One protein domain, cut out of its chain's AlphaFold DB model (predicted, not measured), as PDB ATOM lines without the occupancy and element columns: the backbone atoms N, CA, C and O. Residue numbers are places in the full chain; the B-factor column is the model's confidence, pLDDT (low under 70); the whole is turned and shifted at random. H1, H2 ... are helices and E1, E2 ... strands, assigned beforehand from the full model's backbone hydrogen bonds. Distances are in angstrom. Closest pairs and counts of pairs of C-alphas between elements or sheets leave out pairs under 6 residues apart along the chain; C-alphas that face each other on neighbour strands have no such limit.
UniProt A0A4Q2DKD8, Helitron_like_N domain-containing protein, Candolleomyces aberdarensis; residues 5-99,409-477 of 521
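AT A GLANCE: This is residues 5 to 99 and 409 to 477 of the 521 residues of the protein "Helitron_like_N domain-containing protein" of Candolleomyces aberdarensis (UniProt A0A4Q2DKD8). A core of crossed helices, built on the helical hairpin of H6 and H7, has H3 side by side with H6, while H2 and H4 cross it. Long H1 packs on H7 with its residues 22 to 29 and reaches out to the small helix H8, which packs on its residues 13 to 17; short H5 packs on residues 84 to 86 of H4. The printed part has 164 residues with eight named helices followed by one named strand, E1, and is mostly helix. It is compact, with a radius of gyration of the C-alphas of 16.8 A and spans of 49 by 43 by 33 A.

HOW THE PARTS SIT: H1, residues 12 to 32, touches H7, residues 438 to 455, at a steep tilt of 44 degrees, opposite ways, closest at the C-alphas of Val 25 and Met 447, 7.5 A. H1 also touches H8, residues 461 to 468, closest at the C-alphas of Tyr 17 and Val 464, 6.7 A. H2, residues 35 to 46, touches H7 at a steep tilt of 62 degrees, with the C-alphas of Lys 39 and Val 442 closest at 6.1 A. H3, residues 50 to 62, touches H6, residues 411 to 430, with residues 411 to 419 of H6 alone, at a shallow tilt of 21 degrees, opposite ways; the C-alphas of Ala 57 and His 412 are closest, 4.6 A. H4, residues 71 to 86, is the hub, touching H2, H3, H6, H7 and H5, residues 94 to 99. It is about perpendicular to H7, at 87 degrees, with the C-alphas of Ile 83 and Val 450 closest at 6.8 A. H4 and H6 only just touch, with 3 pairs of C-alphas within 8 A. The hairpin of H6 and H7 has a tilt of 36 degrees, only just steep, and the C-alphas of Ala 421 and Ala 449 are closest, 4.9 A. E1, residues 474 to 476, pairs with no named strand and is apart from H8. In each of the eight helices every O i to N i+4 pair is within hydrogen-bond range.

IN THESE COORDINATES: H1 begins with C-alpha 12 at (214.385, 164.522, 130.986) and is 29.1 A long. H4 measures 22.4 A, H6 29.3 A and H7 25.6 A. C-alpha 476, where E1 ends, is at (224.319, 143.709, 112.717).

THE WHOLE: The two C-alphas farthest apart are those of Cys 5 and Asn 70, 53.7 A. Residues 100 to 408 are not printed, and C-alphas 99 and 409 are 16.5 A apart across the cut. Of the links that are printed whole, none is long. The mean pLDDT of the printed part is 79.2; residues 85 to 95 and 432 to 439 are among those under 70.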
ATOM      1  N   CYS A   5     204.210 163.214 130.826       67.12
ATOM      2  CA  CYS A   5     205.069 164.237 131.415       67.12
ATOM      3  C   CYS A   5     206.565 163.951 131.217       67.12
ATOM      4  O   CYS A   5     207.344 164.897 131.166       67.12
ATOM      5  N   PHE A   6     206.983 162.689 131.059       72.75
ATOM      6  CA  PHE A   6     208.379 162.339 130.756       72.75
ATOM      7  C   PHE A   6     208.696 162.243 129.257       72.75
ATOM      8  O   PHE A   6     209.872 162.293 128.890       72.75
ATOM      9  N   GLU A   7     207.689 162.088 128.390       67.88
ATOM     10  CA  GLU A   7     207.882 162.100 126.931       67.88
ATOM     11  C   GLU A   7     207.935 163.534 126.382       67.88
ATOM     12  O   GLU A   7     208.707 163.807 125.462       67.88
ATOM     13  N   GLU A   8     207.151 164.452 126.956       71.44
ATOM     14  CA  GLU A   8     207.082 165.852 126.512       71.44
ATOM     15  C   GLU A   8     208.095 166.783 127.209       71.44
ATOM     16  O   GLU A   8     208.309 167.915 126.764       71.44
ATOM     17  N   ASP A   9     208.767 166.315 128.268       82.25
ATOM     18  CA  ASP A   9     209.858 167.049 128.913       82.25
ATOM     19  C   ASP A   9     211.116 167.066 128.021       82.25
ATOM     20  O   ASP A   9     211.747 166.047 127.724       82.25
ATOM     21  N   ASN A  10     211.498 168.273 127.597       77.62
ATOM     22  CA  ASN A  10     212.612 168.504 126.678       77.62
ATOM     23  C   ASN A  10     214.001 168.219 127.283       77.62
ATOM     24  O   ASN A  10     214.972 168.135 126.531       77.62
ATOM     25  N   GLU A  11     214.121 168.088 128.605       86.81
ATOM     26  CA  GLU A  11     215.381 167.871 129.322       86.81
ATOM     27  C   GLU A  11     215.505 166.449 129.888       86.81
ATOM     28  O   GLU A  11     216.613 165.902 129.914       86.81
ATOM     29  N   PHE A  12     214.399 165.819 130.303       87.50
ATOM     30  CA  PHE A  12     214.385 164.522 130.986       87.50
ATOM     31  C   PHE A  12     215.131 163.433 130.207       87.50
ATOM     32  O   PHE A  12     215.977 162.730 130.768       87.50
ATOM     33  N   ALA A  13     214.893 163.341 128.898       87.50
ATOM     34  CA  ALA A  13     215.578 162.393 128.024       87.50
ATOM     35  C   ALA A  13     217.104 162.573 128.055       87.50
ATOM     36  O   ALA A  13     217.857 161.604 128.196       87.50
ATOM     37  N   PHE A  14     217.576 163.820 127.977       88.38
ATOM     38  CA  PHE A  14     218.998 164.154 128.030       88.38
ATOM     39  C   PHE A  14     219.580 163.923 129.427       88.38
ATOM     40  O   PHE A  14     220.703 163.424 129.541       88.38
ATOM     41  N   LEU A  15     218.834 164.227 130.492       89.19
ATOM     42  CA  LEU A  15     219.226 163.948 131.873       89.19
ATOM     43  C   LEU A  15     219.414 162.441 132.092       89.19
ATOM     44  O   LEU A  15     220.480 162.012 132.540       89.19
ATOM     45  N   PHE A  16     218.423 161.631 131.717       88.06
ATOM     46  CA  PHE A  16     218.444 160.179 131.880       88.06
ATOM     47  C   PHE A  16     219.536 159.518 131.024       88.06
ATOM     48  O   PHE A  16     220.324 158.707 131.521       88.06
ATOM     49  N   TYR A  17     219.685 159.950 129.769       86.00
ATOM     50  CA  TYR A  17     220.796 159.560 128.900       86.00
ATOM     51  C   TYR A  17     222.165 159.904 129.508       86.00
ATOM     52  O   TYR A  17     223.069 159.066 129.525       86.00
ATOM     53  N   ASN A  18     222.326 161.099 130.084       84.38
ATOM     54  CA  ASN A  18     223.562 161.494 130.759       84.38
ATOM     55  C   ASN A  18     223.826 160.693 132.049       84.38
ATOM     56  O   ASN A  18     224.990 160.417 132.359       84.38
ATOM     57  N   ILE A  19     222.790 160.264 132.777       87.19
ATOM     58  CA  ILE A  19     222.919 159.340 133.918       87.19
ATOM     59  C   ILE A  19     223.432 157.972 133.441       87.19
ATOM     60  O   ILE A  19     224.423 157.471 133.982       87.19
ATOM     61  N   ILE A  20     222.837 157.400 132.385       83.56
ATOM     62  CA  ILE A  20     223.282 156.131 131.782       83.56
ATOM     63  C   ILE A  20     224.736 156.235 131.303       83.56
ATOM     64  O   ILE A  20     225.555 155.374 131.624       83.56
ATOM     65  N   ARG A  21     225.101 157.319 130.605       80.06
ATOM     66  CA  ARG A  21     226.483 157.577 130.169       80.06
ATOM     67  C   ARG A  21     227.461 157.597 131.341       80.06
ATOM     68  O   ARG A  21     228.458 156.880 131.304       80.06
ATOM     69  N   LYS A  22     227.177 158.370 132.397       79.88
ATOM     70  CA  LYS A  22     228.031 158.452 133.598       79.88
ATOM     71  C   LYS A  22     228.195 157.088 134.277       79.88
ATOM     72  O   LYS A  22     229.309 156.743 134.675       79.88
ATOM     73  N   LYS A  23     227.120 156.294 134.353       83.12
ATOM     74  CA  LYS A  23     227.152 154.911 134.855       83.12
ATOM     75  C   LYS A  23     228.063 154.026 133.999       83.12
ATOM     76  O   LYS A  23     228.951 153.376 134.550       83.12
ATOM     77  N   ASN A  24     227.909 154.049 132.675       79.25
ATOM     78  CA  ASN A  24     228.715 153.242 131.753       79.25
ATOM     79  C   ASN A  24     230.207 153.613 131.791       79.25
ATOM     80  O   ASN A  24     231.050 152.719 131.812       79.25
ATOM     81  N   VAL A  25     230.545 154.908 131.883       76.44
ATOM     82  CA  VAL A  25     231.930 155.380 132.092       76.44
ATOM     83  C   VAL A  25     232.500 154.816 133.390       76.44
ATOM     84  O   VAL A  25     233.562 154.198 133.377       76.44
ATOM     85  N   SER A  26     231.784 154.986 134.506       78.19
ATOM     86  CA  SER A  26     232.226 154.511 135.822       78.19
ATOM     87  C   SER A  26     232.446 152.992 135.836       78.19
ATOM     88  O   SER A  26     233.493 152.522 136.284       78.19
ATOM     89  N   HIS A  27     231.519 152.218 135.260       77.56
ATOM     90  CA  HIS A  27     231.653 150.766 135.118       77.56
ATOM     91  C   HIS A  27     232.848 150.376 134.227       77.56
ATOM     92  O   HIS A  27     233.672 149.556 134.630       77.56
ATOM     93  N   GLY A  28     232.986 150.975 133.038       73.50
ATOM     94  CA  GLY A  28     234.071 150.663 132.100       73.50
ATOM     95  C   GLY A  28     235.470 151.005 132.632       73.50
ATOM     96  O   GLY A  28     236.449 150.338 132.291       73.50
ATOM     97  N   LEU A  29     235.576 152.010 133.504       71.75
ATOM     98  CA  LEU A  29     236.822 152.342 134.193       71.75
ATOM     99  C   LEU A  29     237.123 151.357 135.318       71.75
ATOM    100  O   LEU A  29     238.209 150.788 135.325       71.75
ATOM    101  N   ARG A  30     236.158 151.115 136.216       73.12
ATOM    102  CA  ARG A  30     236.334 150.242 137.389       73.12
ATOM    103  C   ARG A  30     236.620 148.784 137.026       73.12
ATOM    104  O   ARG A  30     237.385 148.139 137.732       73.12
ATOM    105  N   PHE A  31     236.016 148.266 135.953       70.50
ATOM    106  CA  PHE A  31     236.063 146.832 135.632       70.50
ATOM    107  C   PHE A  31     236.860 146.474 134.370       70.50
ATOM    108  O   PHE A  31     237.275 145.326 134.232       70.50
ATOM    109  N   SER A  32     237.105 147.422 133.456       64.94
ATOM    110  CA  SER A  32     237.736 147.123 132.153       64.94
ATOM    111  C   SER A  32     239.086 147.820 131.931       64.94
ATOM    112  O   SER A  32     239.664 147.698 130.844       64.94
ATOM    113  N   THR A  33     239.593 148.561 132.924       66.56
ATOM    114  CA  THR A  33     240.847 149.331 132.857       66.56
ATOM    115  C   THR A  33     241.612 149.197 134.175       66.56
ATOM    116  O   THR A  33     241.026 149.356 135.237       66.56
ATOM    117  N   SER A  34     242.924 148.937 134.142       71.31
ATOM    118  CA  SER A  34     243.713 148.880 135.380       71.31
ATOM    119  C   SER A  34     243.869 150.264 136.022       71.31
ATOM    120  O   SER A  34     244.091 151.253 135.318       71.31
ATOM    121  N   ALA A  35     243.836 150.316 137.361       71.88
ATOM    122  CA  ALA A  35     243.982 151.546 138.150       71.88
ATOM    123  C   ALA A  35     245.196 152.392 137.730       71.88
ATOM    124  O   ALA A  35     245.083 153.591 137.475       71.88
ATOM    125  N   ARG A  36     246.347 151.731 137.538       77.19
ATOM    126  CA  ARG A  36     247.592 152.347 137.053       77.19
ATOM    127  C   ARG A  36     247.409 153.129 135.749       77.19
ATOM    128  O   ARG A  36     248.011 154.186 135.599       77.19
ATOM    129  N   ARG A  37     246.620 152.613 134.799       74.94
ATOM    130  CA  ARG A  37     246.529 153.183 133.448       74.94
ATOM    131  C   ARG A  37     245.710 154.466 133.418       74.94
ATOM    132  O   ARG A  37     246.166 155.434 132.822       74.94
ATOM    133  N   TYR A  38     244.537 154.491 134.055       73.50
ATOM    134  CA  TYR A  38     243.756 155.729 134.112       73.50
ATOM    135  C   TYR A  38     244.380 156.746 135.078       73.50
ATOM    136  O   TYR A  38     244.286 157.936 134.802       73.50
ATOM    137  N   LYS A  39     245.087 156.304 136.136       80.62
ATOM    138  CA  LYS A  39     245.910 157.202 136.961       80.62
ATOM    139  C   LYS A  39     246.959 157.921 136.120       80.62
ATOM    140  O   LYS A  39     246.953 159.143 136.096       80.62
ATOM    141  N   GLN A  40     247.763 157.178 135.358       84.12
ATOM    142  CA  GLN A  40     248.755 157.776 134.467       84.12
ATOM    143  C   GLN A  40     248.113 158.768 133.484       84.12
ATOM    144  O   GLN A  40     248.607 159.872 133.343       84.12
ATOM    145  N   THR A  41     246.949 158.450 132.904       81.75
ATOM    146  CA  THR A  41     246.225 159.392 132.028       81.75
ATOM    147  C   THR A  41     245.741 160.669 132.742       81.75
ATOM    148  O   THR A  41     245.630 161.710 132.097       81.75
ATOM    149  N   VAL A  42     245.438 160.623 134.046       81.56
ATOM    150  CA  VAL A  42     245.114 161.821 134.851       81.56
ATOM    151  C   VAL A  42     246.376 162.612 135.200       81.56
ATOM    152  O   VAL A  42     246.355 163.837 135.108       81.56
ATOM    153  N   ASP A  43     247.472 161.933 135.542       85.50
ATOM    154  CA  ASP A  43     248.769 162.566 135.802       85.50
ATOM    155  C   ASP A  43     249.278 163.285 134.528       85.50
ATOM    156  O   ASP A  43     249.643 164.460 134.577       85.50
ATOM    157  N   ASP A  44     249.192 162.622 133.365       87.19
ATOM    158  CA  ASP A  44     249.499 163.185 132.043       87.19
ATOM    159  C   ASP A  44     248.625 164.423 131.757       87.19
ATOM    160  O   ASP A  44     249.145 165.474 131.386       87.19
ATOM    161  N   LEU A  45     247.305 164.337 131.995       85.25
ATOM    162  CA  LEU A  45     246.345 165.440 131.819       85.25
ATOM    163  C   LEU A  45     246.695 166.676 132.656       85.25
ATOM    164  O   LEU A  45     246.634 167.792 132.144       85.25
ATOM    165  N   LEU A  46     247.049 166.485 133.927       85.38
ATOM    166  CA  LEU A  46     247.396 167.574 134.841       85.38
ATOM    167  C   LEU A  46     248.797 168.149 134.579       85.38
ATOM    168  O   LEU A  46     249.083 169.265 135.005       85.38
ATOM    169  N   SER A  47     249.651 167.432 133.841       88.31
ATOM    170  CA  SER A  47     250.965 167.926 133.410       88.31
ATOM    171  C   SER A  47     250.921 168.870 132.194       88.31
ATOM    172  O   SER A  47     251.943 169.462 131.840       88.31
ATOM    173  N   ILE A  48     249.764 169.020 131.535       89.00
ATOM    174  CA  ILE A  48     249.628 169.820 130.311       89.00
ATOM    175  C   ILE A  48     249.684 171.323 130.611       89.00
ATOM    176  O   ILE A  48     248.845 171.869 131.327       89.00
ATOM    177  N   ASP A  49     250.602 172.022 129.938       87.94
ATOM    178  CA  ASP A  49     250.603 173.484 129.868       87.94
ATOM    179  C   ASP A  49     249.329 174.004 129.171       87.94
ATOM    180  O   ASP A  49     249.134 173.847 127.959       87.94
ATOM    181  N   GLN A  50     248.468 174.666 129.950       85.50
ATOM    182  CA  GLN A  50     247.214 175.256 129.479       85.50
ATOM    183  C   GLN A  50     247.425 176.350 128.412       85.50
ATOM    184  O   GLN A  50     246.568 176.517 127.540       85.50
ATOM    185  N   VAL A  51     248.545 177.085 128.446       88.06
ATOM    186  CA  VAL A  51     248.856 178.147 127.470       88.06
ATOM    187  C   VAL A  51     249.168 177.522 126.114       88.06
ATOM    188  O   VAL A  51     248.592 177.904 125.090       88.06
ATOM    189  N   ARG A  52     250.017 176.492 126.097       88.44
ATOM    190  CA  ARG A  52     250.326 175.739 124.878       88.44
ATOM    191  C   ARG A  52     249.115 175.005 124.312       88.44
ATOM    192  O   ARG A  52     248.892 175.056 123.103       88.44
ATOM    193  N   LEU A  53     248.304 174.392 125.175       88.06
ATOM    194  CA  LEU A  53     247.041 173.754 124.799       88.06
ATOM    195  C   LEU A  53     246.102 174.727 124.064       88.06
ATOM    196  O   LEU A  53     245.540 174.373 123.025       88.06
ATOM    197  N   PHE A  54     245.984 175.967 124.554       87.06
ATOM    198  CA  PHE A  54     245.217 177.022 123.889       87.06
ATOM    199  C   PHE A  54     245.805 177.388 122.516       87.06
ATOM    200  O   PHE A  54     245.081 177.399 121.520       87.06
ATOM    201  N   HIS A  55     247.121 177.609 122.419       87.56
ATOM    202  CA  HIS A  55     247.770 177.908 121.136       87.56
ATOM    203  C   HIS A  55     247.626 176.777 120.105       87.56
ATOM    204  O   HIS A  55     247.434 177.054 118.918       87.56
ATOM    205  N   LEU A  56     247.686 175.512 120.529       87.56
ATOM    206  CA  LEU A  56     247.447 174.360 119.658       87.56
ATOM    207  C   LEU A  56     245.985 174.306 119.180       87.56
ATOM    208  O   LEU A  56     245.736 174.041 118.002       87.56
ATOM    209  N   ALA A  57     245.024 174.611 120.058       85.56
ATOM    210  CA  ALA A  57     243.607 174.670 119.704       85.56
ATOM    211  C   ALA A  57     243.295 175.787 118.688       85.56
ATOM    212  O   ALA A  57     242.570 175.536 117.726       85.56
ATOM    213  N   GLU A  58     243.870 176.985 118.845       86.56
ATOM    214  CA  GLU A  58     243.703 178.085 117.879       86.56
ATOM    215  C   GLU A  58     244.346 177.764 116.518       86.56
ATOM    216  O   GLU A  58     243.708 177.964 115.482       86.56
ATOM    217  N   LYS A  59     245.554 177.171 116.494       85.44
ATOM    218  CA  LYS A  59     246.177 176.678 115.248       85.44
ATOM    219  C   LYS A  59     245.260 175.696 114.511       85.44
ATOM    220  O   LYS A  59     245.006 175.880 113.328       85.44
ATOM    221  N   LEU A  60     244.709 174.706 115.220       82.56
ATOM    222  CA  LEU A  60     243.797 173.690 114.668       82.56
ATOM    223  C   LEU A  60     242.378 174.203 114.362       82.56
ATOM    224  O   LEU A  60     241.583 173.498 113.730       82.56
ATOM    225  N   ARG A  61     242.026 175.410 114.823       82.38
ATOM    226  CA  ARG A  61     240.816 176.123 114.399       82.38
ATOM    227  C   ARG A  61     241.059 176.865 113.084       82.38
ATOM    228  O   ARG A  61     240.199 176.806 112.208       82.38
ATOM    229  N   GLY A  62     242.212 177.527 112.946       80.12
ATOM    230  CA  GLY A  62     242.611 178.241 111.728       80.12
ATOM    231  C   GLY A  62     242.980 177.318 110.561       80.12
ATOM    232  O   GLY A  62     242.601 177.593 109.424       80.12
ATOM    233  N   ASP A  63     243.658 176.204 110.843       78.69
ATOM    234  CA  ASP A  63     244.010 175.160 109.879       78.69
ATOM    235  C   ASP A  63     243.697 173.765 110.448       78.69
ATOM    236  O   ASP A  63     244.413 173.228 111.293       78.69
ATOM    237  N   GLN A  64     242.627 173.143 109.946       70.88
ATOM    238  CA  GLN A  64     242.220 171.790 110.347       70.88
ATOM    239  C   GLN A  64     243.168 170.686 109.847       70.88
ATOM    240  O   GLN A  64     243.055 169.549 110.305       70.88
ATOM    241  N   MET A  65     244.077 170.993 108.915       74.12
ATOM    242  CA  MET A  65     245.093 170.068 108.406       74.12
ATOM    243  C   MET A  65     246.441 170.210 109.124       74.12
ATOM    244  O   MET A  65     247.346 169.414 108.854       74.12
ATOM    245  N   TYR A  66     246.575 171.162 110.058       79.25
ATOM    246  CA  TYR A  66     247.795 171.364 110.834       79.25
ATOM    247  C   TYR A  66     248.218 170.077 111.551       79.25
ATOM    248  O   TYR A  66     247.450 169.469 112.301       79.25
ATOM    249  N   ARG A  67     249.474 169.670 111.344       82.25
ATOM    250  CA  ARG A  67     250.086 168.531 112.035       82.25
ATOM    251  C   ARG A  67     251.182 169.043 112.968       82.25
ATOM    252  O   ARG A  67     252.185 169.548 112.464       82.25
ATOM    253  N   PRO A  68     251.026 168.930 114.299       83.88
ATOM    254  CA  PRO A  68     252.108 169.266 115.209       83.88
ATOM    255  C   PRO A  68     253.277 168.292 115.041       83.88
ATOM    256  O   PRO A  68     253.089 167.093 114.840       83.88
ATOM    257  N   THR A  69     254.488 168.834 115.136       85.56
ATOM    258  CA  THR A  69     255.762 168.113 114.981       85.56
ATOM    259  C   THR A  69     256.645 168.177 116.226       85.56
ATOM    260  O   THR A  69     257.717 167.588 116.234       85.56
ATOM    261  N   ASN A  70     256.223 168.912 117.258       88.62
ATOM    262  CA  ASN A  70     256.962 169.075 118.506       88.62
ATOM    263  C   ASN A  70     256.395 168.158 119.600       88.62
ATOM    264  O   ASN A  70     255.189 167.906 119.640       88.62
ATOM    265  N   ASP A  71     257.264 167.701 120.499       87.12
ATOM    266  CA  ASP A  71     256.944 166.629 121.450       87.12
ATOM    267  C   ASP A  71     255.848 166.996 122.459       87.12
ATOM    268  O   ASP A  71     255.093 166.132 122.895       87.12
ATOM    269  N   ASP A  72     255.715 168.269 122.830       85.94
ATOM    270  CA  ASP A  72     254.695 168.707 123.791       85.94
ATOM    271  C   ASP A  72     253.293 168.718 123.168       85.94
ATOM    272  O   ASP A  72     252.349 168.198 123.760       85.94
ATOM    273  N   ASP A  73     253.152 169.242 121.945       88.31
ATOM    274  CA  ASP A  73     251.883 169.202 121.214       88.31
ATOM    275  C   ASP A  73     251.502 167.740 120.897       88.31
ATOM    276  O   ASP A  73     250.329 167.372 120.974       88.31
ATOM    277  N   LEU A  74     252.487 166.879 120.600       87.38
ATOM    278  CA  LEU A  74     252.279 165.436 120.429       87.38
ATOM    279  C   LEU A  74     251.816 164.759 121.732       87.38
ATOM    280  O   LEU A  74     250.855 163.991 121.692       87.38
ATOM    281  N   ARG A  75     252.412 165.091 122.888       86.94
ATOM    282  CA  ARG A  75     251.974 164.611 124.215       86.94
ATOM    283  C   ARG A  75     250.553 165.058 124.566       86.94
ATOM    284  O   ARG A  75     249.770 164.260 125.082       86.94
ATOM    285  N   ILE A  76     250.175 166.291 124.221       87.50
ATOM    286  CA  ILE A  76     248.796 166.787 124.367       87.50
ATOM    287  C   ILE A  76     247.822 165.942 123.525       87.50
ATOM    288  O   ILE A  76     246.782 165.505 124.026       87.50
ATOM    289  N   LEU A  77     248.161 165.663 122.259       85.12
ATOM    290  CA  LEU A  77     247.338 164.816 121.389       85.12
ATOM    291  C   LEU A  77     247.263 163.359 121.871       85.12
ATOM    292  O   LEU A  77     246.201 162.739 121.775       85.12
ATOM    293  N   GLU A  78     248.352 162.805 122.404       84.31
ATOM    294  CA  GLU A  78     248.382 161.453 122.967       84.31
ATOM    295  C   GLU A  78     247.543 161.340 124.248       84.31
ATOM    296  O   GLU A  78     246.779 160.382 124.402       84.31
ATOM    297  N   THR A  79     247.587 162.353 125.113       84.12
ATOM    298  CA  THR A  79     246.737 162.434 126.311       84.12
ATOM    299  C   THR A  79     245.259 162.486 125.923       84.12
ATOM    300  O   THR A  79     244.461 161.663 126.378       84.12
ATOM    301  N   LEU A  80     244.890 163.374 124.988       81.12
ATOM    302  CA  LEU A  80     243.527 163.460 124.453       81.12
ATOM    303  C   LEU A  80     243.070 162.121 123.844       81.12
ATOM    304  O   LEU A  80     241.935 161.689 124.060       81.12
ATOM    305  N   LYS A  81     243.947 161.431 123.108       77.62
ATOM    306  CA  LYS A  81     243.679 160.102 122.539       77.62
ATOM    307  C   LYS A  81     243.465 159.048 123.629       77.62
ATOM    308  O   LYS A  81     242.543 158.242 123.502       77.62
ATOM    309  N   SER A  82     244.254 159.066 124.702       79.31
ATOM    310  CA  SER A  82     244.134 158.133 125.829       79.31
ATOM    311  C   SER A  82     242.811 158.291 126.581       79.31
ATOM    312  O   SER A  82     242.119 157.293 126.791       79.31
ATOM    313  N   ILE A  83     242.386 159.523 126.895       77.12
ATOM    314  CA  ILE A  83     241.087 159.759 127.552       77.12
ATOM    315  C   ILE A  83     239.934 159.334 126.623       77.12
ATOM    316  O   ILE A  83     239.001 158.664 127.066       77.12
ATOM    317  N   ASN A  84     240.020 159.638 125.319       73.00
ATOM    318  CA  ASN A  84     239.022 159.189 124.340       73.00
ATOM    319  C   ASN A  84     238.907 157.657 124.279       73.00
ATOM    320  O   ASN A  84     237.796 157.140 124.346       73.00
ATOM    321  N   LEU A  85     240.025 156.921 124.199       69.69
ATOM    322  CA  LEU A  85     240.040 155.448 124.146       69.69
ATOM    323  C   LEU A  85     239.371 154.792 125.363       69.69
ATOM    324  O   LEU A  85     238.729 153.747 125.235       69.69
ATOM    325  N   LEU A  86     239.507 155.406 126.535       68.88
ATOM    326  CA  LEU A  86     238.892 154.944 127.778       68.88
ATOM    327  C   LEU A  86     237.379 155.246 127.843       68.88
ATOM    328  O   LEU A  86     236.652 154.539 128.539       68.88
ATOM    329  N   ALA A  87     236.869 156.189 127.044       66.06
ATOM    330  CA  ALA A  87     235.441 156.501 126.898       66.06
ATOM    331  C   ALA A  87     234.687 155.590 125.891       66.06
ATOM    332  O   ALA A  87     233.654 155.974 125.337       66.06
ATOM    333  N   ARG A  88     235.183 154.370 125.635       66.00
ATOM    334  CA  ARG A  88     234.602 153.389 124.684       66.00
ATOM    335  C   ARG A  88     233.165 152.945 124.982       66.00
ATOM    336  O   ARG A  88     232.442 152.633 124.044       66.00
ATOM    337  N   GLU A  89     232.748 152.954 126.248       65.00
ATOM    338  CA  GLU A  89     231.386 152.570 126.669       65.00
ATOM    339  C   GLU A  89     230.395 153.755 126.657       65.00
ATOM    340  O   GLU A  89     229.289 153.656 127.187       65.00
ATOM    341  N   VAL A  90     230.791 154.900 126.083       66.38
ATOM    342  CA  VAL A  90     229.943 156.092 125.941       66.38
ATOM    343  C   VAL A  90     229.275 156.108 124.564       66.38
ATOM    344  O   VAL A  90     229.978 156.269 123.563       66.38
ATOM    345  N   PRO A  91     227.933 156.041 124.501       63.56
ATOM    346  CA  PRO A  91     227.176 156.300 123.285       63.56
ATOM    347  C   PRO A  91     227.572 157.609 122.582       63.56
ATOM    348  O   PRO A  91     227.694 158.669 123.210       63.56
ATOM    349  N   GLY A  92     227.805 157.514 121.273       62.94
ATOM    350  CA  GLY A  92     228.256 158.582 120.385       62.94
ATOM    351  C   GLY A  92     229.767 158.856 120.388       62.94
ATOM    352  O   GLY A  92     230.210 159.677 119.584       62.94
ATOM    353  N   SER A  93     230.570 158.220 121.251       67.81
ATOM    354  CA  SER A  93     231.980 158.604 121.431       67.81
ATOM    355  C   SER A  93     232.901 158.156 120.292       67.81
ATOM    356  O   SER A  93     232.654 157.169 119.592       67.81
ATOM    357  N   ALA A  94     234.042 158.839 120.156       67.62
ATOM    358  CA  ALA A  94     235.090 158.468 119.204       67.62
ATOM    359  C   ALA A  94     235.603 157.026 119.410       67.62
ATOM    360  O   ALA A  94     235.968 156.352 118.445       67.62
ATOM    361  N   ALA A  95     235.601 156.523 120.649       68.88
ATOM    362  CA  ALA A  95     236.032 155.161 120.950       68.88
ATOM    363  C   ALA A  95     234.934 154.107 120.737       68.88
ATOM    364  O   ALA A  95     235.261 152.989 120.338       68.88
ATOM    365  N   GLN A  96     233.651 154.453 120.892       74.94
ATOM    366  CA  GLN A  96     232.556 153.589 120.432       74.94
ATOM    367  C   GLN A  96     232.567 153.475 118.899       74.94
ATOM    368  O   GLN A  96     232.507 152.375 118.354       74.94
ATOM    369  N   LYS A  97     232.762 154.590 118.184       76.88
ATOM    370  CA  LYS A  97     232.959 154.591 116.725       76.88
ATOM    371  C   LYS A  97     234.176 153.732 116.323       76.88
ATOM    372  O   LYS A  97     234.073 152.926 115.401       76.88
ATOM    373  N   LEU A  98     235.291 153.784 117.063       77.44
ATOM    374  CA  LEU A  98     236.434 152.877 116.858       77.44
ATOM    375  C   LEU A  98     236.099 151.396 117.132       77.44
ATOM    376  O   LEU A  98     236.594 150.526 116.413       77.44
ATOM    377  N   LYS A  99     235.264 151.092 118.137       80.69
ATOM    378  CA  LYS A  99     234.758 149.734 118.398       80.69
ATOM    379  C   LYS A  99     233.971 149.221 117.189       80.69
ATOM    380  O   LYS A  99     234.382 148.214 116.617       80.69
ATOM    381  N   MET A 409     233.203 165.076 116.859       65.31
ATOM    382  CA  MET A 409     233.947 166.186 117.458       65.31
ATOM    383  C   MET A 409     235.213 166.528 116.658       65.31
ATOM    384  O   MET A 409     236.050 165.657 116.399       65.31
ATOM    385  N   ALA A 410     235.376 167.809 116.311       68.00
ATOM    386  CA  ALA A 410     236.598 168.347 115.714       68.00
ATOM    387  C   ALA A 410     237.731 168.461 116.752       68.00
ATOM    388  O   ALA A 410     237.486 168.717 117.930       68.00
ATOM    389  N   LEU A 411     238.986 168.314 116.315       75.06
ATOM    390  CA  LEU A 411     240.131 168.192 117.227       75.06
ATOM    391  C   LEU A 411     240.301 169.405 118.162       75.06
ATOM    392  O   LEU A 411     240.515 169.224 119.358       75.06
ATOM    393  N   HIS A 412     240.121 170.629 117.653       72.94
ATOM    394  CA  HIS A 412     240.197 171.850 118.463       72.94
ATOM    395  C   HIS A 412     239.098 171.940 119.542       72.94
ATOM    396  O   HIS A 412     239.334 172.536 120.589       72.94
ATOM    397  N   VAL A 413     237.926 171.324 119.330       74.81
ATOM    398  CA  VAL A 413     236.859 171.238 120.349       74.81
ATOM    399  C   VAL A 413     237.282 170.287 121.468       74.81
ATOM    400  O   VAL A 413     237.138 170.617 122.642       74.81
ATOM    401  N   GLY A 414     237.902 169.153 121.119       77.69
ATOM    402  CA  GLY A 414     238.477 168.225 122.098       77.69
ATOM    403  C   GLY A 414     239.561 168.869 122.968       77.69
ATOM    404  O   GLY A 414     239.573 168.659 124.177       77.69
ATOM    405  N   LEU A 415     240.424 169.705 122.379       82.81
ATOM    406  CA  LEU A 415     241.451 170.457 123.112       82.81
ATOM    407  C   LEU A 415     240.853 171.540 124.028       82.81
ATOM    408  O   LEU A 415     241.297 171.690 125.164       82.81
ATOM    409  N   ALA A 416     239.816 172.254 123.581       81.31
ATOM    410  CA  ALA A 416     239.105 173.219 124.422       81.31
ATOM    411  C   ALA A 416     238.417 172.538 125.623       81.31
ATOM    412  O   ALA A 416     238.520 173.012 126.756       81.31
ATOM    413  N   ALA A 417     237.788 171.381 125.398       80.38
ATOM    414  CA  ALA A 417     237.191 170.581 126.463       80.38
ATOM    415  C   ALA A 417     238.238 170.016 127.445       80.38
ATOM    416  O   ALA A 417     237.955 169.907 128.639       80.38
ATOM    417  N   LEU A 418     239.452 169.714 126.970       83.38
ATOM    418  CA  LEU A 418     240.595 169.324 127.801       83.38
ATOM    419  C   LEU A 418     241.026 170.470 128.733       83.38
ATOM    420  O   LEU A 418     241.192 170.261 129.931       83.38
ATOM    421  N   ALA A 419     241.121 171.698 128.211       84.94
ATOM    422  CA  ALA A 419     241.466 172.882 129.005       84.94
ATOM    423  C   ALA A 419     240.409 173.178 130.086       84.94
ATOM    424  O   ALA A 419     240.743 173.524 131.220       84.94
ATOM    425  N   TYR A 420     239.128 173.005 129.749       85.12
ATOM    426  CA  TYR A 420     238.022 173.118 130.700       85.12
ATOM    427  C   TYR A 420     238.062 172.016 131.774       85.12
ATOM    428  O   TYR A 420     237.833 172.301 132.951       85.12
ATOM    429  N   ALA A 421     238.411 170.780 131.400       85.50
ATOM    430  CA  ALA A 421     238.579 169.677 132.343       85.50
ATOM    431  C   ALA A 421     239.680 169.955 133.377       85.50
ATOM    432  O   ALA A 421     239.416 169.817 134.568       85.50
ATOM    433  N   ILE A 422     240.868 170.396 132.942       86.50
ATOM    434  CA  ILE A 422     241.997 170.716 133.836       86.50
ATOM    435  C   ILE A 422     241.568 171.768 134.871       86.50
ATOM    436  O   ILE A 422     241.648 171.517 136.072       86.50
ATOM    437  N   LYS A 423     240.991 172.892 134.420       86.75
ATOM    438  CA  LYS A 423     240.499 173.961 135.311       86.75
ATOM    439  C   LYS A 423     239.464 173.475 136.326       86.75
ATOM    440  O   LYS A 423     239.469 173.926 137.469       86.75
ATOM    441  N   ARG A 424     238.579 172.553 135.930       85.56
ATOM    442  CA  ARG A 424     237.608 171.949 136.851       85.56
ATOM    443  C   ARG A 424     238.263 171.036 137.876       85.56
ATOM    444  O   ARG A 424     237.871 171.106 139.030       85.56
ATOM    445  N   ILE A 425     239.234 170.213 137.484       85.25
ATOM    446  CA  ILE A 425     239.952 169.320 138.406       85.25
ATOM    447  C   ILE A 425     240.770 170.142 139.416       85.25
ATOM    448  O   ILE A 425     240.763 169.837 140.607       85.25
ATOM    449  N   GLU A 426     241.404 171.232 138.975       84.94
ATOM    450  CA  GLU A 426     242.102 172.169 139.862       84.94
ATOM    451  C   GLU A 426     241.156 172.839 140.872       84.94
ATOM    452  O   GLU A 426     241.507 172.961 142.044       84.94
ATOM    453  N   ALA A 427     239.962 173.267 140.443       84.31
ATOM    454  CA  ALA A 427     238.962 173.867 141.332       84.31
ATOM    455  C   ALA A 427     238.405 172.845 142.342       84.31
ATOM    456  O   ALA A 427     238.434 173.088 143.543       84.31
ATOM    457  N   ASP A 428     238.010 171.666 141.859       80.81
ATOM    458  CA  ASP A 428     237.503 170.536 142.648       80.81
ATOM    459  C   ASP A 428     238.511 170.072 143.724       80.81
ATOM    460  O   ASP A 428     238.134 169.736 144.848       80.81
ATOM    461  N   SER A 429     239.812 170.157 143.412       76.62
ATOM    462  CA  SER A 429     240.909 169.896 144.356       76.62
ATOM    463  C   SER A 429     241.062 170.978 145.433       76.62
ATOM    464  O   SER A 429     241.457 170.668 146.555       76.62
ATOM    465  N   ARG A 430     240.756 172.248 145.121       77.44
ATOM    466  CA  ARG A 430     240.797 173.370 146.086       77.44
ATOM    467  C   ARG A 430     239.581 173.387 147.011       77.44
ATOM    468  O   ARG A 430     239.696 173.838 148.145       77.44
ATOM    469  N   GLU A 431     238.440 172.892 146.539       73.62
ATOM    470  CA  GLU A 431     237.177 172.833 147.287       73.62
ATOM    471  C   GLU A 431     237.092 171.649 148.272       73.62
ATOM    472  O   GLU A 431     236.104 171.522 148.991       73.62
ATOM    473  N   GLY A 432     238.124 170.797 148.353       61.22
ATOM    474  CA  GLY A 432     238.199 169.723 149.351       61.22
ATOM    475  C   GLY A 432     237.182 168.605 149.107       61.22
ATOM    476  O   GLY A 432     236.411 168.257 150.000       61.22
ATOM    477  N   GLY A 433     237.157 168.063 147.884       57.56
ATOM    478  CA  GLY A 433     236.171 167.076 147.441       57.56
ATOM    479  C   GLY A 433     235.912 165.917 148.421       57.56
ATOM    480  O   GLY A 433     236.833 165.276 148.912       57.56
ATOM    481  N   LEU A 434     234.620 165.617 148.621       52.88
ATOM    482  CA  LEU A 434     234.018 164.646 149.562       52.88
ATOM    483  C   LEU A 434     234.543 163.187 149.561       52.88
ATOM    484  O   LEU A 434     234.012 162.367 150.306       52.88
ATOM    485  N   ASP A 435     235.524 162.828 148.733       53.38
ATOM    486  CA  ASP A 435     235.990 161.449 148.546       53.38
ATOM    487  C   ASP A 435     237.506 161.379 148.801       53.38
ATOM    488  O   ASP A 435     238.323 161.686 147.933       53.38
ATOM    489  N   SER A 436     237.885 161.041 150.038       54.78
ATOM    490  CA  SER A 436     239.253 161.176 150.568       54.78
ATOM    491  C   SER A 436     240.219 160.054 150.163       54.78
ATOM    492  O   SER A 436     241.377 160.046 150.588       54.78
ATOM    493  N   SER A 437     239.775 159.100 149.340       67.38
ATOM    494  CA  SER A 437     240.630 158.024 148.834       67.38
ATOM    495  C   SER A 437     241.427 158.475 147.592       67.38
ATOM    496  O   SER A 437     240.844 159.048 146.666       67.38
ATOM    497  N   PRO A 438     242.741 158.176 147.491       66.19
ATOM    498  CA  PRO A 438     243.531 158.519 146.304       66.19
ATOM    499  C   PRO A 438     242.969 157.931 145.000       66.19
ATOM    500  O   PRO A 438     243.065 158.551 143.945       66.19
ATOM    501  N   GLU A 439     242.352 156.747 145.059       67.25
ATOM    502  CA  GLU A 439     241.726 156.112 143.894       67.25
ATOM    503  C   GLU A 439     240.396 156.777 143.502       67.25
ATOM    504  O   GLU A 439     240.134 156.954 142.309       67.25
ATOM    505  N   GLY A 440     239.589 157.202 144.484       71.06
ATOM    506  CA  GLY A 440     238.349 157.953 144.269       71.06
ATOM    507  C   GLY A 440     238.602 159.320 143.632       71.06
ATOM    508  O   GLY A 440     237.962 159.657 142.634       71.06
ATOM    509  N   GLY A 441     239.603 160.061 144.118       75.38
ATOM    510  CA  GLY A 441     240.008 161.352 143.547       75.38
ATOM    511  C   GLY A 441     240.470 161.258 142.086       75.38
ATOM    512  O   GLY A 441     240.057 162.057 141.239       75.38
ATOM    513  N   VAL A 442     241.262 160.234 141.746       76.81
ATOM    514  CA  VAL A 442     241.685 159.980 140.357       76.81
ATOM    515  C   VAL A 442     240.487 159.594 139.476       76.81
ATOM    516  O   VAL A 442     240.350 160.121 138.370       76.81
ATOM    517  N   LEU A 443     239.583 158.728 139.954       76.75
ATOM    518  CA  LEU A 443     238.367 158.367 139.215       76.75
ATOM    519  C   LEU A 443     237.470 159.595 138.969       76.75
ATOM    520  O   LEU A 443     236.978 159.779 137.855       76.75
ATOM    521  N   ARG A 444     237.295 160.456 139.978       80.38
ATOM    522  CA  ARG A 444     236.545 161.720 139.895       80.38
ATOM    523  C   ARG A 444     237.152 162.662 138.856       80.38
ATOM    524  O   ARG A 444     236.432 163.129 137.975       80.38
ATOM    525  N   SER A 445     238.470 162.854 138.888       82.50
ATOM    526  CA  SER A 445     239.201 163.674 137.910       82.50
ATOM    527  C   SER A 445     239.028 163.149 136.482       82.50
ATOM    528  O   SER A 445     238.706 163.903 135.560       82.50
ATOM    529  N   PHE A 446     239.134 161.832 136.298       79.50
ATOM    530  CA  PHE A 446     238.913 161.203 135.002       79.50
ATOM    531  C   PHE A 446     237.454 161.344 134.521       79.50
ATOM    532  O   PHE A 446     237.202 161.639 133.349       79.50
ATOM    533  N   MET A 447     236.473 161.200 135.420       79.31
ATOM    534  CA  MET A 447     235.062 161.447 135.108       79.31
ATOM    535  C   MET A 447     234.800 162.912 134.734       79.31
ATOM    536  O   MET A 447     234.005 163.158 133.827       79.31
ATOM    537  N   ILE A 448     235.459 163.886 135.371       82.94
ATOM    538  CA  ILE A 448     235.390 165.302 134.971       82.94
ATOM    539  C   ILE A 448     235.923 165.470 133.543       82.94
ATOM    540  O   ILE A 448     235.254 166.104 132.724       82.94
ATOM    541  N   ALA A 449     237.061 164.855 133.207       80.69
ATOM    542  CA  ALA A 449     237.649 164.929 131.869       80.69
ATOM    543  C   ALA A 449     236.752 164.323 130.779       80.69
ATOM    544  O   ALA A 449     236.455 164.990 129.784       80.69
ATOM    545  N   VAL A 450     236.242 163.102 130.981       77.56
ATOM    546  CA  VAL A 450     235.321 162.467 130.021       77.56
ATOM    547  C   VAL A 450     234.037 163.271 129.872       77.56
ATOM    548  O   VAL A 450     233.668 163.590 128.746       77.56
ATOM    549  N   ASN A 451     233.377 163.649 130.973       77.88
ATOM    550  CA  ASN A 451     232.138 164.431 130.904       77.88
ATOM    551  C   ASN A 451     232.354 165.797 130.234       77.88
ATOM    552  O   ASN A 451     231.457 166.274 129.548       77.88
ATOM    553  N   SER A 452     233.537 166.403 130.384       80.06
ATOM    554  CA  SER A 452     233.883 167.657 129.708       80.06
ATOM    555  C   SER A 452     233.959 167.475 128.194       80.06
ATOM    556  O   SER A 452     233.274 168.192 127.474       80.06
ATOM    557  N   MET A 453     234.714 166.492 127.687       73.62
ATOM    558  CA  MET A 453     234.780 166.219 126.239       73.62
ATOM    559  C   MET A 453     233.420 165.813 125.664       73.62
ATOM    560  O   MET A 453     232.997 166.307 124.626       73.62
ATOM    561  N   VAL A 454     232.720 164.926 126.370       71.25
ATOM    562  CA  VAL A 454     231.434 164.357 125.955       71.25
ATOM    563  C   VAL A 454     230.301 165.392 125.995       71.25
ATOM    564  O   VAL A 454     229.372 165.298 125.198       71.25
ATOM    565  N   GLY A 455     230.381 166.389 126.881       71.56
ATOM    566  CA  GLY A 455     229.422 167.495 126.967       71.56
ATOM    567  C   GLY A 455     229.540 168.533 125.845       71.56
ATOM    568  O   GLY A 455     228.601 169.289 125.636       71.56
ATOM    569  N   HIS A 456     230.650 168.551 125.097       71.56
ATOM    570  CA  HIS A 456     230.823 169.399 123.906       71.56
ATOM    571  C   HIS A 456     230.380 168.700 122.604       71.56
ATOM    572  O   HIS A 456     230.570 169.239 121.514       71.56
ATOM    573  N   GLN A 457     229.811 167.493 122.694       71.38
ATOM    574  CA  GLN A 457     229.233 166.788 121.555       71.38
ATOM    575  C   GLN A 457     227.729 167.073 121.465       71.38
ATOM    576  O   GLN A 457     226.951 166.577 122.278       71.38
ATOM    577  N   GLU A 458     227.327 167.816 120.435       77.12
ATOM    578  CA  GLU A 458     225.920 167.958 120.055       77.12
ATOM    579  C   GLU A 458     225.316 166.586 119.704       77.12
ATOM    580  O   GLU A 458     225.934 165.768 119.014       77.12
ATOM    581  N   ILE A 459     224.101 166.332 120.190       81.62
ATOM    582  CA  ILE A 459     223.324 165.119 119.926       81.62
ATOM    583  C   ILE A 459     221.845 165.495 119.796       81.62
ATOM    584  O   ILE A 459     221.347 166.312 120.571       81.62
ATOM    585  N   SER A 460     221.140 164.929 118.813       86.06
ATOM    586  CA  SER A 460     219.713 165.213 118.625       86.06
ATOM    587  C   SER A 460     218.839 164.457 119.621       86.06
ATOM    588  O   SER A 460     219.203 163.380 120.100       86.06
ATOM    589  N   HIS A 461     217.646 164.990 119.890       88.06
ATOM    590  CA  HIS A 461     216.676 164.344 120.774       88.06
ATOM    591  C   HIS A 461     216.263 162.962 120.222       88.06
ATOM    592  O   HIS A 461     216.234 161.979 120.957       88.06
ATOM    593  N   GLN A 462     216.069 162.839 118.904       87.44
ATOM    594  CA  GLN A 462     215.791 161.562 118.235       87.44
ATOM    595  C   GLN A 462     216.946 160.555 118.401       87.44
ATOM    596  O   GLN A 462     216.699 159.370 118.613       87.44
ATOM    597  N   GLN A 463     218.207 161.004 118.359       87.81
ATOM    598  CA  GLN A 463     219.362 160.129 118.586       87.81
ATOM    599  C   GLN A 463     219.480 159.695 120.049       87.81
ATOM    600  O   GLN A 463     219.789 158.533 120.304       87.81
ATOM    601  N   VAL A 464     219.187 160.585 121.003       88.75
ATOM    602  CA  VAL A 464     219.041 160.209 122.417       88.75
ATOM    603  C   VAL A 464     217.962 159.137 122.568       88.75
ATOM    604  O   VAL A 464     218.232 158.090 123.155       88.75
ATOM    605  N   MET A 465     216.786 159.328 121.965       89.31
ATOM    606  CA  MET A 465     215.703 158.346 122.041       89.31
ATOM    607  C   MET A 465     216.056 157.006 121.383       89.31
ATOM    608  O   MET A 465     215.744 155.975 121.969       89.31
ATOM    609  N   SER A 466     216.812 156.972 120.278       89.06
ATOM    610  CA  SER A 466     217.335 155.714 119.701       89.06
ATOM    611  C   SER A 466     218.132 154.873 120.717       89.06
ATOM    612  O   SER A 466     218.086 153.642 120.697       89.06
ATOM    613  N   TYR A 467     218.835 155.510 121.662       86.44
ATOM    614  CA  TYR A 467     219.520 154.804 122.752       86.44
ATOM    615  C   TYR A 467     218.602 154.387 123.908       86.44
ATOM    616  O   TYR A 467     218.929 153.425 124.601       86.44
ATOM    617  N   LEU A 468     217.502 155.109 124.147       87.62
ATOM    618  CA  LEU A 468     216.616 154.892 125.297       87.62
ATOM    619  C   LEU A 468     215.447 153.943 124.995       87.62
ATOM    620  O   LEU A 468     215.177 153.055 125.799       87.62
ATOM    621  N   VAL A 469     214.768 154.108 123.853       85.31
ATOM    622  CA  VAL A 469     213.556 153.341 123.497       85.31
ATOM    623  C   VAL A 469     213.813 152.190 122.520       85.31
ATOM    624  O   VAL A 469     212.965 151.311 122.378       85.31
ATOM    625  N   GLY A 470     214.983 152.159 121.873       69.44
ATOM    626  CA  GLY A 470     215.399 151.099 120.951       69.44
ATOM    627  C   GLY A 470     215.922 151.622 119.610       69.44
ATOM    628  O   GLY A 470     215.613 152.735 119.197       69.44
ATOM    629  N   GLY A 471     216.725 150.792 118.936       79.38
ATOM    630  CA  GLY A 471     217.408 151.103 117.671       79.38
ATOM    631  C   GLY A 471     218.926 151.265 117.823       79.38
ATOM    632  O   GLY A 471     219.688 150.786 116.987       79.38
ATOM    633  N   GLY A 472     219.382 151.848 118.935       86.25
ATOM    634  CA  GLY A 472     220.801 151.983 119.276       86.25
ATOM    635  C   GLY A 472     221.589 152.875 118.308       86.25
ATOM    636  O   GLY A 472     221.051 153.829 117.745       86.25
ATOM    637  N   ASP A 473     222.881 152.575 118.142       84.75
ATOM    638  CA  ASP A 473     223.781 153.196 117.156       84.75
ATOM    639  C   ASP A 473     224.120 152.301 115.962       84.75
ATOM    640  O   ASP A 473     224.734 152.784 115.011       84.75
ATOM    641  N   HIS A 474     223.771 151.013 115.988       91.62
ATOM    642  CA  HIS A 474     224.038 150.102 114.879       91.62
ATOM    643  C   HIS A 474     223.161 148.840 114.895       91.62
ATOM    644  O   HIS A 474     222.649 148.410 115.925       91.62
ATOM    645  N   TYR A 475     223.060 148.212 113.724       94.56
ATOM    646  CA  TYR A 475     222.391 146.942 113.469       94.56
ATOM    647  C   TYR A 475     223.376 145.976 112.815       94.56
ATOM    648  O   TYR A 475     223.992 146.302 111.800       94.56
ATOM    649  N   THR A 476     223.486 144.754 113.325       95.38
ATOM    650  CA  THR A 476     224.319 143.709 112.717       95.38
ATOM    651  C   THR A 476     223.803 142.317 113.077       95.38
ATOM    652  O   THR A 476     223.102 142.158 114.074       95.38
ATOM    653  N   ASN A 477     224.126 141.314 112.258       95.00
ATOM    654  CA  ASN A 477     223.988 139.896 112.606       95.00
ATOM    655  C   ASN A 477     225.312 139.271 113.089       95.00
ATOM    656  O   ASN A 477     225.357 138.069 113.347       95.00
TER     657      ASN A 477